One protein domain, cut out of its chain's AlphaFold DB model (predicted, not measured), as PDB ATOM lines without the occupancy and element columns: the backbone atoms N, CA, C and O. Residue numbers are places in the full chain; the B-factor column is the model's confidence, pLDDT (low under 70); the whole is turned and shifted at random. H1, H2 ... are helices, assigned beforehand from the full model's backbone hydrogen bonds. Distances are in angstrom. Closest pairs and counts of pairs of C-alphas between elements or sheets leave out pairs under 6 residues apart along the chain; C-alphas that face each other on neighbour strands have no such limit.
ATOM      1  N   GLU A  14      22.092  42.398  24.457       93.81
ATOM      2  CA  GLU A  14      21.624  42.828  25.775       93.81
ATOM      3  C   GLU A  14      21.409  44.345  25.836       93.81
ATOM      4  O   GLU A  14      20.338  44.781  26.242       93.81
ATOM      5  N   GLU A  15      22.340  45.161  25.328       95.00
ATOM      6  CA  GLU A  15      22.149  46.620  25.255       95.00
ATOM      7  C   GLU A  15      20.944  47.018  24.400       95.00
ATOM      8  O   GLU A  15      20.215  47.957  24.724       95.00
ATOM      9  N   ASN A  16      20.720  46.326  23.283       96.25
ATOM     10  CA  ASN A  16      19.561  46.606  22.439       96.25
ATOM     11  C   ASN A  16      18.254  46.205  23.135       96.25
ATOM     12  O   ASN A  16      17.263  46.931  23.034       96.25
ATOM     13  N   GLN A  17      18.254  45.087  23.862       97.50
ATOM     14  CA  GLN A  17      17.099  44.626  24.627       97.50
ATOM     15  C   GLN A  17      16.783  45.568  25.798       97.50
ATOM     16  O   GLN A  17      15.629  45.959  25.968       97.50
ATOM     17  N   GLU A  18      17.802  46.003  26.542       97.56
ATOM     18  CA  GLU A  18      17.704  47.022  27.594       97.56
ATOM     19  C   GLU A  18      17.025  48.289  27.054       97.56
ATOM     20  O   GLU A  18      15.996  48.731  27.566       97.56
ATOM     21  N   ARG A  19      17.537  48.827  25.941       96.56
ATOM     22  CA  ARG A  19      16.993  50.035  25.302       96.56
ATOM     23  C   ARG A  19      15.557  49.865  24.818       96.56
ATOM     24  O   ARG A  19      14.776  50.812  24.908       96.56
ATOM     25  N   ALA A  20      15.208  48.690  24.296       98.06
ATOM     26  CA  ALA A  20      13.845  48.400  23.868       98.06
ATOM     27  C   ALA A  20      12.871  48.441  25.056       98.06
ATOM     28  O   ALA A  20      11.791  49.017  24.937       98.06
ATOM     29  N   TYR A  21      13.267  47.898  26.211       98.19
ATOM     30  CA  TYR A  21      12.454  47.941  27.425       98.19
ATOM     31  C   TYR A  21      12.334  49.348  28.024       98.19
ATOM     32  O   TYR A  21      11.232  49.720  28.430       98.19
ATOM     33  N   ILE A  22      13.402  50.159  28.000       97.62
ATOM     34  CA  ILE A  22      13.326  51.580  28.389       97.62
ATOM     35  C   ILE A  22      12.306  52.306  27.506       97.62
ATOM     36  O   ILE A  22      11.345  52.872  28.026       97.62
ATOM     37  N   ALA A  23      12.436  52.201  26.179       97.88
ATOM     38  CA  ALA A  23      11.498  52.827  25.247       97.88
ATOM     39  C   ALA A  23      10.055  52.342  25.465       97.88
ATOM     40  O   ALA A  23       9.112  53.127  25.437       97.88
ATOM     41  N   ALA A  24       9.867  51.048  25.734       98.06
ATOM     42  CA  ALA A  24       8.556  50.471  25.999       98.06
ATOM     43  C   ALA A  24       7.939  50.928  27.337       98.06
ATOM     44  O   ALA A  24       6.715  50.865  27.476       98.06
ATOM     45  N   SER A  25       8.756  51.373  28.299       97.44
ATOM     46  CA  SER A  25       8.303  51.951  29.573       97.44
ATOM     47  C   SER A  25       7.850  53.411  29.442       97.44
ATOM     48  O   SER A  25       6.962  53.842  30.174       97.44
ATOM     49  N   HIS A  26       8.385  54.142  28.460       97.56
ATOM     50  CA  HIS A  26       8.000  55.525  28.140       97.56
ATOM     51  C   HIS A  26       6.772  55.622  27.225       97.56
ATOM     52  O   HIS A  26       6.323  56.704  26.877       97.56
ATOM     53  N   ARG A  27       6.189  54.490  26.826       96.62
ATOM     54  CA  ARG A  27       5.002  54.464  25.966       96.62
ATOM     55  C   ARG A  27       3.727  54.812  26.735       96.62
ATOM     56  O   ARG A  27       3.187  53.973  27.456       96.62
ATOM     57  N   GLY A  28       3.219  56.028  26.523       93.31
ATOM     58  CA  GLY A  28       1.967  56.529  27.103       93.31
ATOM     59  C   GLY A  28       0.697  55.775  26.688       93.31
ATOM     60  O   GLY A  28      -0.311  55.855  27.381       93.31
ATOM     61  N   ASP A  29       0.743  54.994  25.606       96.19
ATOM     62  CA  ASP A  29      -0.371  54.163  25.136       96.19
ATOM     63  C   ASP A  29      -0.520  52.830  25.899       96.19
ATOM     64  O   ASP A  29      -1.440  52.056  25.630       96.19
ATOM     65  N   ARG A  30       0.372  52.542  26.856       94.94
ATOM     66  CA  ARG A  30       0.370  51.310  27.660       94.94
ATOM     67  C   ARG A  30      -0.090  51.584  29.090       94.94
ATOM     68  O   ARG A  30       0.090  52.680  29.617       94.94
ATOM     69  N   SER A  31      -0.636  50.558  29.748       97.62
ATOM     70  CA  SER A  31      -1.006  50.652  31.164       97.62
ATOM     71  C   SER A  31       0.215  50.938  32.042       97.62
ATOM     72  O   SER A  31       1.339  50.536  31.728       97.62
ATOM     73  N   MET A  32      -0.014  51.600  33.178       96.19
ATOM     74  CA  MET A  32       1.053  51.933  34.124       96.19
ATOM     75  C   MET A  32       1.809  50.686  34.601       96.19
ATOM     76  O   MET A  32       3.034  50.689  34.677       96.19
ATOM     77  N   GLU A  33       1.087  49.597  34.857       95.06
ATOM     78  CA  GLU A  33       1.666  48.318  35.271       95.06
ATOM     79  C   GLU A  33       2.598  47.739  34.203       95.06
ATOM     80  O   GLU A  33       3.737  47.393  34.509       95.06
ATOM     81  N   ALA A  34       2.173  47.718  32.933       97.25
ATOM     82  CA  ALA A  34       2.998  47.224  31.828       97.25
ATOM     83  C   ALA A  34       4.239  48.103  31.589       97.25
ATOM     84  O   ALA A  34       5.302  47.602  31.194       97.25
ATOM     85  N   ARG A  35       4.124  49.416  31.827       97.69
ATOM     86  CA  ARG A  35       5.253  50.356  31.767       97.69
ATOM     87  C   ARG A  35       6.260  50.081  32.885       97.69
ATOM     88  O   ARG A  35       7.447  49.944  32.595       97.69
ATOM     89  N   ILE A  36       5.791  49.917  34.124       96.50
ATOM     90  CA  ILE A  36       6.631  49.575  35.282       96.50
ATOM     91  C   ILE A  36       7.321  48.223  35.077       96.50
ATOM     92  O   ILE A  36       8.518  48.104  35.326       96.50
ATOM     93  N   GLU A  37       6.606  47.205  34.594       96.94
ATOM     94  CA  GLU A  37       7.197  45.894  34.303       96.94
ATOM     95  C   GLU A  37       8.308  46.002  33.248       96.94
ATOM     96  O   GLU A  37       9.373  45.404  33.396       96.94
ATOM     97  N   SER A  38       8.092  46.813  32.207       98.06
ATOM     98  CA  SER A  38       9.112  47.071  31.184       98.06
ATOM     99  C   SER A  38      10.335  47.773  31.786       98.06
ATOM    100  O   SER A  38      11.461  47.360  31.526       98.06
ATOM    101  N   ALA A  39      10.132  48.773  32.647       97.31
ATOM    102  CA  ALA A  39      11.219  49.469  33.334       97.31
ATOM    103  C   ALA A  39      12.030  48.536  34.257       97.31
ATOM    104  O   ALA A  39      13.258  48.598  34.273       97.31
ATOM    105  N   ARG A  40      11.366  47.608  34.961       96.06
ATOM    106  CA  ARG A  40      12.040  46.575  35.770       96.06
ATOM    107  C   ARG A  40      12.894  45.642  34.910       96.06
ATOM    108  O   ARG A  40      14.066  45.462  35.211       96.06
ATOM    109  N   LYS A  41      12.362  45.143  33.788       97.62
ATOM    110  CA  LYS A  41      13.130  44.305  32.846       97.62
ATOM    111  C   LYS A  41      14.347  45.036  32.275       97.62
ATOM    112  O   LYS A  41      15.399  44.425  32.109       97.62
ATOM    113  N   ALA A  42      14.224  46.336  31.997       97.88
ATOM    114  CA  ALA A  42      15.370  47.157  31.608       97.88
ATOM    115  C   ALA A  42      16.429  47.204  32.719       97.88
ATOM    116  O   ALA A  42      17.602  46.977  32.439       97.88
ATOM    117  N   SER A  43      16.015  47.437  33.970       97.12
ATOM    118  CA  SER A  43      16.910  47.437  35.133       97.12
ATOM    119  C   SER A  43      17.633  46.101  35.320       97.12
ATOM    120  O   SER A  43      18.832  46.099  35.578       97.12
ATOM    121  N   ASP A  44      16.946  44.969  35.147       96.38
ATOM    122  CA  ASP A  44      17.550  43.637  35.296       96.38
ATOM    123  C   ASP A  44      18.669  43.399  34.270       96.38
ATOM    124  O   ASP A  44      19.753  42.916  34.609       96.38
ATOM    125  N   ILE A  45      18.431  43.777  33.009       97.31
ATOM    126  CA  ILE A  45      19.434  43.662  31.940       97.31
ATOM    127  C   ILE A  45      20.587  44.637  32.186       97.31
ATOM    128  O   ILE A  45      21.751  44.257  32.051       97.31
ATOM    129  N   HIS A  46      20.273  45.871  32.586       96.38
ATOM    130  CA  HIS A  46      21.268  46.880  32.917       96.38
ATOM    131  C   HIS A  46      22.182  46.386  34.046       96.38
ATOM    132  O   HIS A  46      23.394  46.323  33.857       96.38
ATOM    133  N   LYS A  47      21.611  45.883  35.149       94.62
ATOM    134  CA  LYS A  47      22.357  45.297  36.273       94.62
ATOM    135  C   LYS A  47      23.221  44.126  35.850       94.62
ATOM    136  O   LYS A  47      24.373  44.045  36.269       94.62
ATOM    137  N   LYS A  48      22.716  43.243  34.987       94.38
ATOM    138  CA  LYS A  48      23.510  42.133  34.449       94.38
ATOM    139  C   LYS A  48      24.743  42.626  33.679       94.38
ATOM    140  O   LYS A  48      25.797  42.002  33.765       94.38
ATOM    141  N   ARG A  49      24.616  43.734  32.942       95.00
ATOM    142  CA  ARG A  49      25.672  44.284  32.081       95.00
ATOM    143  C   ARG A  49      26.648  45.210  32.814       95.00
ATOM    144  O   ARG A  49      27.831  45.210  32.485       95.00
ATOM    145  N   THR A  50      26.167  46.015  33.761       93.62
ATOM    146  CA  THR A  50      26.937  47.091  34.419       93.62
ATOM    147  C   THR A  50      27.243  46.809  35.888       93.62
ATOM    148  O   THR A  50      28.141  47.428  36.455       93.62
ATOM    149  N   GLY A  51      26.524  45.872  36.509       92.81
ATOM    150  CA  GLY A  51      26.607  45.576  37.939       92.81
ATOM    151  C   GLY A  51      25.771  46.501  38.829       92.81
ATOM    152  O   GLY A  51      25.842  46.365  40.047       92.81
ATOM    153  N   ARG A  52      24.985  47.426  38.260       93.00
ATOM    154  CA  ARG A  52      24.143  48.378  39.005       93.00
ATOM    155  C   ARG A  52      22.706  48.330  38.516       93.00
ATOM    156  O   ARG A  52      22.483  48.167  37.326       93.00
ATOM    157  N   ALA A  53      21.728  48.461  39.403       94.12
ATOM    158  CA  ALA A  53      20.324  48.565  39.005       94.12
ATOM    159  C   ALA A  53      19.947  49.999  38.616       94.12
ATOM    160  O   ALA A  53      20.599  50.964  39.016       94.12
ATOM    161  N   LEU A  54      18.854  50.131  37.867       94.88
ATOM    162  CA  LEU A  54      18.211  51.411  37.604       94.88
ATOM    163  C   LEU A  54      17.171  51.706  38.693       94.88
ATOM    164  O   LEU A  54      16.372  50.846  39.069       94.88
ATOM    165  N   ARG A  55      17.126  52.953  39.157       93.69
ATOM    166  CA  ARG A  55      16.059  53.470  40.009       93.69
ATOM    167  C   ARG A  55      14.775  53.567  39.202       93.69
ATOM    168  O   ARG A  55      14.642  54.439  38.349       93.69
ATOM    169  N   ILE A  56      13.817  52.700  39.505       93.38
ATOM    170  CA  ILE A  56      12.501  52.733  38.871       93.38
ATOM    171  C   ILE A  56      11.466  53.203  39.888       93.38
ATOM    172  O   ILE A  56      11.141  52.474  40.827       93.38
ATOM    173  N   THR A  57      10.900  54.392  39.681       93.00
ATOM    174  CA  THR A  57       9.728  54.855  40.435       93.00
ATOM    175  C   THR A  57       8.513  55.000  39.525       93.00
ATOM    176  O   THR A  57       8.626  55.221  38.320       93.00
ATOM    177  N   ALA A  58       7.313  54.879  40.098       92.06
ATOM    178  CA  ALA A  58       6.080  55.112  39.348       92.06
ATOM    179  C   ALA A  58       5.958  56.571  38.869       92.06
ATOM    180  O   ALA A  58       5.236  56.844  37.917       92.06
ATOM    181  N   GLU A  59       6.636  57.514  39.516       94.81
ATOM    182  CA  GLU A  59       6.672  58.904  39.074       94.81
ATOM    183  C   GLU A  59       7.573  59.066  37.848       94.81
ATOM    184  O   GLU A  59       7.093  59.546  36.824       94.81
ATOM    185  N   ASP A  60       8.800  58.540  37.895       94.38
ATOM    186  CA  ASP A  60       9.743  58.575  36.767       94.38
ATOM    187  C   ASP A  60       9.150  57.901  35.526       94.38
ATOM    188  O   ASP A  60       9.199  58.434  34.421       94.38
ATOM    189  N   VAL A  61       8.509  56.740  35.713       95.12
ATOM    190  CA  VAL A  61       7.842  56.016  34.624       95.12
ATOM    191  C   VAL A  61       6.706  56.850  34.033       95.12
ATOM    192  O   VAL A  61       6.558  56.877  32.814       95.12
ATOM    193  N   ARG A  62       5.892  57.511  34.871       95.12
ATOM    194  CA  ARG A  62       4.748  58.326  34.431       95.12
ATOM    195  C   ARG A  62       5.205  59.564  33.666       95.12
ATOM    196  O   ARG A  62       4.591  59.881  32.652       95.12
ATOM    197  N   ASN A  63       6.255  60.213  34.157       96.06
ATOM    198  CA  ASN A  63       6.817  61.443  33.606       96.06
ATOM    199  C   ASN A  63       7.807  61.187  32.460       96.06
ATOM    200  O   ASN A  63       8.304  62.137  31.869       96.06
ATOM    201  N   GLU A  64       8.062  59.917  32.124       95.25
ATOM    202  CA  GLU A  64       8.980  59.514  31.051       95.25
ATOM    203  C   GLU A  64      10.427  59.968  31.305       95.25
ATOM    204  O   GLU A  64      11.206  60.205  30.382       95.25
ATOM    205  N   GLU A  65      10.801  60.049  32.581       94.50
ATOM    206  CA  GLU A  65      12.121  60.486  33.019       94.50
ATOM    207  C   GLU A  65      13.198  59.447  32.684       94.50
ATOM    208  O   GLU A  65      12.938  58.249  32.491       94.50
ATOM    209  N   MET A  66      14.448  59.908  32.637       93.75
ATOM    210  CA  MET A  66      15.589  59.003  32.530       93.75
ATOM    211  C   MET A  66      15.855  58.323  33.872       93.75
ATOM    212  O   MET A  66      16.068  58.987  34.887       93.75
ATOM    213  N   TYR A  67      15.924  56.993  33.860       95.12
ATOM    214  CA  TYR A  67      16.275  56.233  35.053       95.12
ATOM    215  C   TYR A  67      17.759  56.391  35.382       95.12
ATOM    216  O   TYR A  67      18.621  56.287  34.509       95.12
ATOM    217  N   GLN A  68      18.043  56.629  36.657       93.62
ATOM    218  CA  GLN A  68      19.401  56.773  37.173       93.62
ATOM    219  C   GLN A  68      19.883  55.437  37.735       93.62
ATOM    220  O   GLN A  68      19.080  54.669  38.259       93.62
ATOM    221  N   GLU A  69      21.180  55.159  37.642       94.88
ATOM    222  CA  GLU A  69      21.778  54.054  38.395       94.88
ATOM    223  C   GLU A  69      21.665  54.336  39.897       94.88
ATOM    224  O   GLU A  69      21.805  55.483  40.325       94.88
ATOM    225  N   ILE A  70      21.425  53.293  40.688       91.56
ATOM    226  CA  ILE A  70      21.529  53.364  42.150       91.56
ATOM    227  C   ILE A  70      22.814  52.702  42.620       91.56
ATOM    228  O   ILE A  70      23.287  51.728  42.026       91.56
ATOM    229  N   ASP A  71      23.362  53.224  43.714       88.75
ATOM    230  CA  ASP A  71      24.516  52.608  44.353       88.75
ATOM    231  C   ASP A  71      24.139  51.238  44.945       88.75
ATOM    232  O   ASP A  71      23.003  51.048  45.397       88.75
ATOM    233  N   PRO A  72      25.084  50.282  45.026       80.19
ATOM    234  CA  PRO A  72      24.827  48.972  45.630       80.19
ATOM    235  C   PRO A  72      24.276  49.058  47.063       80.19
ATOM    236  O   PRO A  72      23.442  48.247  47.466       80.19
ATOM    237  N   ASP A  73      24.697  50.072  47.826       83.81
ATOM    238  CA  ASP A  73      24.206  50.320  49.185       83.81
ATOM    239  C   ASP A  73      22.743  50.789  49.204       83.81
ATOM    240  O   ASP A  73      21.993  50.478  50.132       83.81
ATOM    241  N   GLU A  74      22.322  51.558  48.196       83.06
ATOM    242  CA  GLU A  74      20.929  51.975  48.032       83.06
ATOM    243  C   GLU A  74      20.059  50.806  47.571       83.06
ATOM    244  O   GLU A  74      18.966  50.607  48.104       83.06
ATOM    245  N   GLU A  75      20.573  49.985  46.656       82.12
ATOM    246  CA  GLU A  75      19.913  48.760  46.215       82.12
ATOM    247  C   GLU A  75      19.657  47.804  47.389       82.12
ATOM    248  O   GLU A  75      18.525  47.359  47.592       82.12
ATOM    249  N   ALA A  76      20.667  47.566  48.230       82.62
ATOM    250  CA  ALA A  76      20.531  46.721  49.414       82.62
ATOM    251  C   ALA A  76      19.470  47.249  50.398       82.62
ATOM    252  O   ALA A  76      18.733  46.467  51.007       82.62
ATOM    253  N   LYS A  77      19.354  48.577  50.550       82.00
ATOM    254  CA  LYS A  77      18.302  49.200  51.372       82.00
ATOM    255  C   LYS A  77      16.916  48.983  50.770       82.00
ATOM    256  O   LYS A  77      15.994  48.668  51.521       82.00
ATOM    257  N   LEU A  78      16.766  49.121  49.451       76.56
ATOM    258  CA  LEU A  78      15.503  48.866  48.751       76.56
ATOM    259  C   LEU A  78      15.072  47.402  48.872       76.56
ATOM    260  O   LEU A  78      13.916  47.136  49.198       76.56
ATOM    261  N   GLU A  79      15.988  46.454  48.676       76.81
ATOM    262  CA  GLU A  79      15.696  45.027  48.843       76.81
ATOM    263  C   GLU A  79      15.304  44.690  50.284       76.81
ATOM    264  O   GLU A  79      14.345  43.947  50.514       76.81
ATOM    265  N   LYS A  80      16.017  45.254  51.267       77.12
ATOM    266  CA  LYS A  80      15.689  45.085  52.685       77.12
ATOM    267  C   LYS A  80      14.308  45.657  53.006       77.12
ATOM    268  O   LYS A  80      13.506  44.966  53.629       77.12
ATOM    269  N   PHE A  81      14.004  46.862  52.529       75.19
ATOM    270  CA  PHE A  81      12.697  47.489  52.713       75.19
ATOM    271  C   PHE A  81      11.575  46.670  52.063       75.19
ATOM    272  O   PHE A  81      10.567  46.398  52.705       75.19
ATOM    273  N   HIS A  82      11.756  46.201  50.824       69.75
ATOM    274  CA  HIS A  82      10.794  45.310  50.168       69.75
ATOM    275  C   HIS A  82      10.572  44.018  50.959       69.75
ATOM    276  O   HIS A  82       9.433  43.589  51.107       69.75
ATOM    277  N   ARG A  83      11.635  43.414  51.503       72.88
ATOM    278  CA  ARG A  83      11.531  42.215  52.343       72.88
ATOM    279  C   ARG A  83      10.775  42.474  53.648       72.88
ATOM    280  O   ARG A  83      10.057  41.594  54.101       72.88
ATOM    281  N   GLU A  84      10.942  43.648  54.250       72.81
ATOM    282  CA  GLU A  84      10.270  44.029  55.499       72.81
ATOM    283  C   GLU A  84       8.797  44.416  55.278       72.81
ATOM    284  O   GLU A  84       7.951  44.071  56.095       72.81
ATOM    285  N   VAL A  85       8.472  45.079  54.163       63.19
ATOM    286  CA  VAL A  85       7.107  45.540  53.839       63.19
ATOM    287  C   VAL A  85       6.250  44.446  53.203       63.19
ATOM    288  O   VAL A  85       5.063  44.349  53.497       63.19
ATOM    289  N   ILE A  86       6.840  43.620  52.334       61.09
ATOM    290  CA  ILE A  86       6.180  42.465  51.695       61.09
ATOM    291  C   ILE A  86       6.422  41.191  52.524       61.09
ATOM    292  O   ILE A  86       6.041  40.102  52.108       61.09
ATOM    293  N   GLY A  87       7.047  41.331  53.703       52.62
ATOM    294  CA  GLY A  87       7.274  40.264  54.667       52.62
ATOM    295  C   GLY A  87       6.015  39.429  54.828       52.62
ATOM    296  O   GLY A  87       5.015  39.899  55.361       52.62
TER     297      GLY A  87
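This is residues 14 to 87 of the 90 residues of an uncharacterized protein of Rhizophagus sp. MUCL 43196 (UniProt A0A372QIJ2). The longest helix, H2, and H1 lie side by side as a helical hairpin, and the short helix H3 is set crosswise near the beginning of H2; H4 is a separate arm that packs on no other helix, and its later part, with the end of the printed part, sticks out as residues 79 to 87. Between H2 and H3 the backbone of residues 51 to 57 folds back along H2, and residues 64 to 71 lead back again to H4. The printed part has 74 residues with four named helices, in the order H1, H2, H3, H4, and no named strand; the class is all helix, with 51 residues in the helices. The whole is compact, with a radius of gyration of the C-alphas of 12.4 A, and the C-alphas span 34 by 26 by 18 A along their three main axes.

H2 holds residues 32 to 50 and is 26.3 A long from first to last C-alpha, beginning at C-alpha 32 at (1.053, 51.933, 34.124). H1 holds residues 14 to 25, with C-alpha 14 at (21.624, 42.828, 25.775), and is 16.6 A long. H3 is residues 58 to 63, 8.6 A long. H4 is residues 72 to 85, 19.8 A long, and ends at C-alpha 85 at (7.107, 45.540, 53.839).

H2 and H1 touch and form a helical hairpin, with 8.1 A from centre to centre. Their closest C-alphas, those of Ser 25 and Arg 35, are 4.1 A apart. They run opposite ways at a shallow tilt of 22 degrees. H2 touches H3 with residues 32 to 39 alone; the closest C-alphas of the two, those of Ile 36 and Val 61, are 6.6 A apart. The lines of H2 and H3 are about perpendicular, at 82 degrees. H1 and H3 are close but not clearly touching, with the closest C-alphas, those of Ser 25 and Val 61, 6.5 A apart. H4 is apart from H1, H2 and H3. In H1, H2, H3 and H4 every O i to N i+4 pair is within hydrogen-bond range.

The two C-alphas farthest apart are those of Asn 16 and Gly 87, at 35.1 A. Residues 79 to 87, of which 79 to 85 belong to H4, stand free; the body without them has 65 residues and spans 34 by 24 by 16 A. The printed part has no cut, and the three links, of 6, 7 and 8 residues along the chain, are short. The mean pLDDT of the printed part is 91.0 and that of H4 is 77; residue 82 and residues 85 to 87 are under 70.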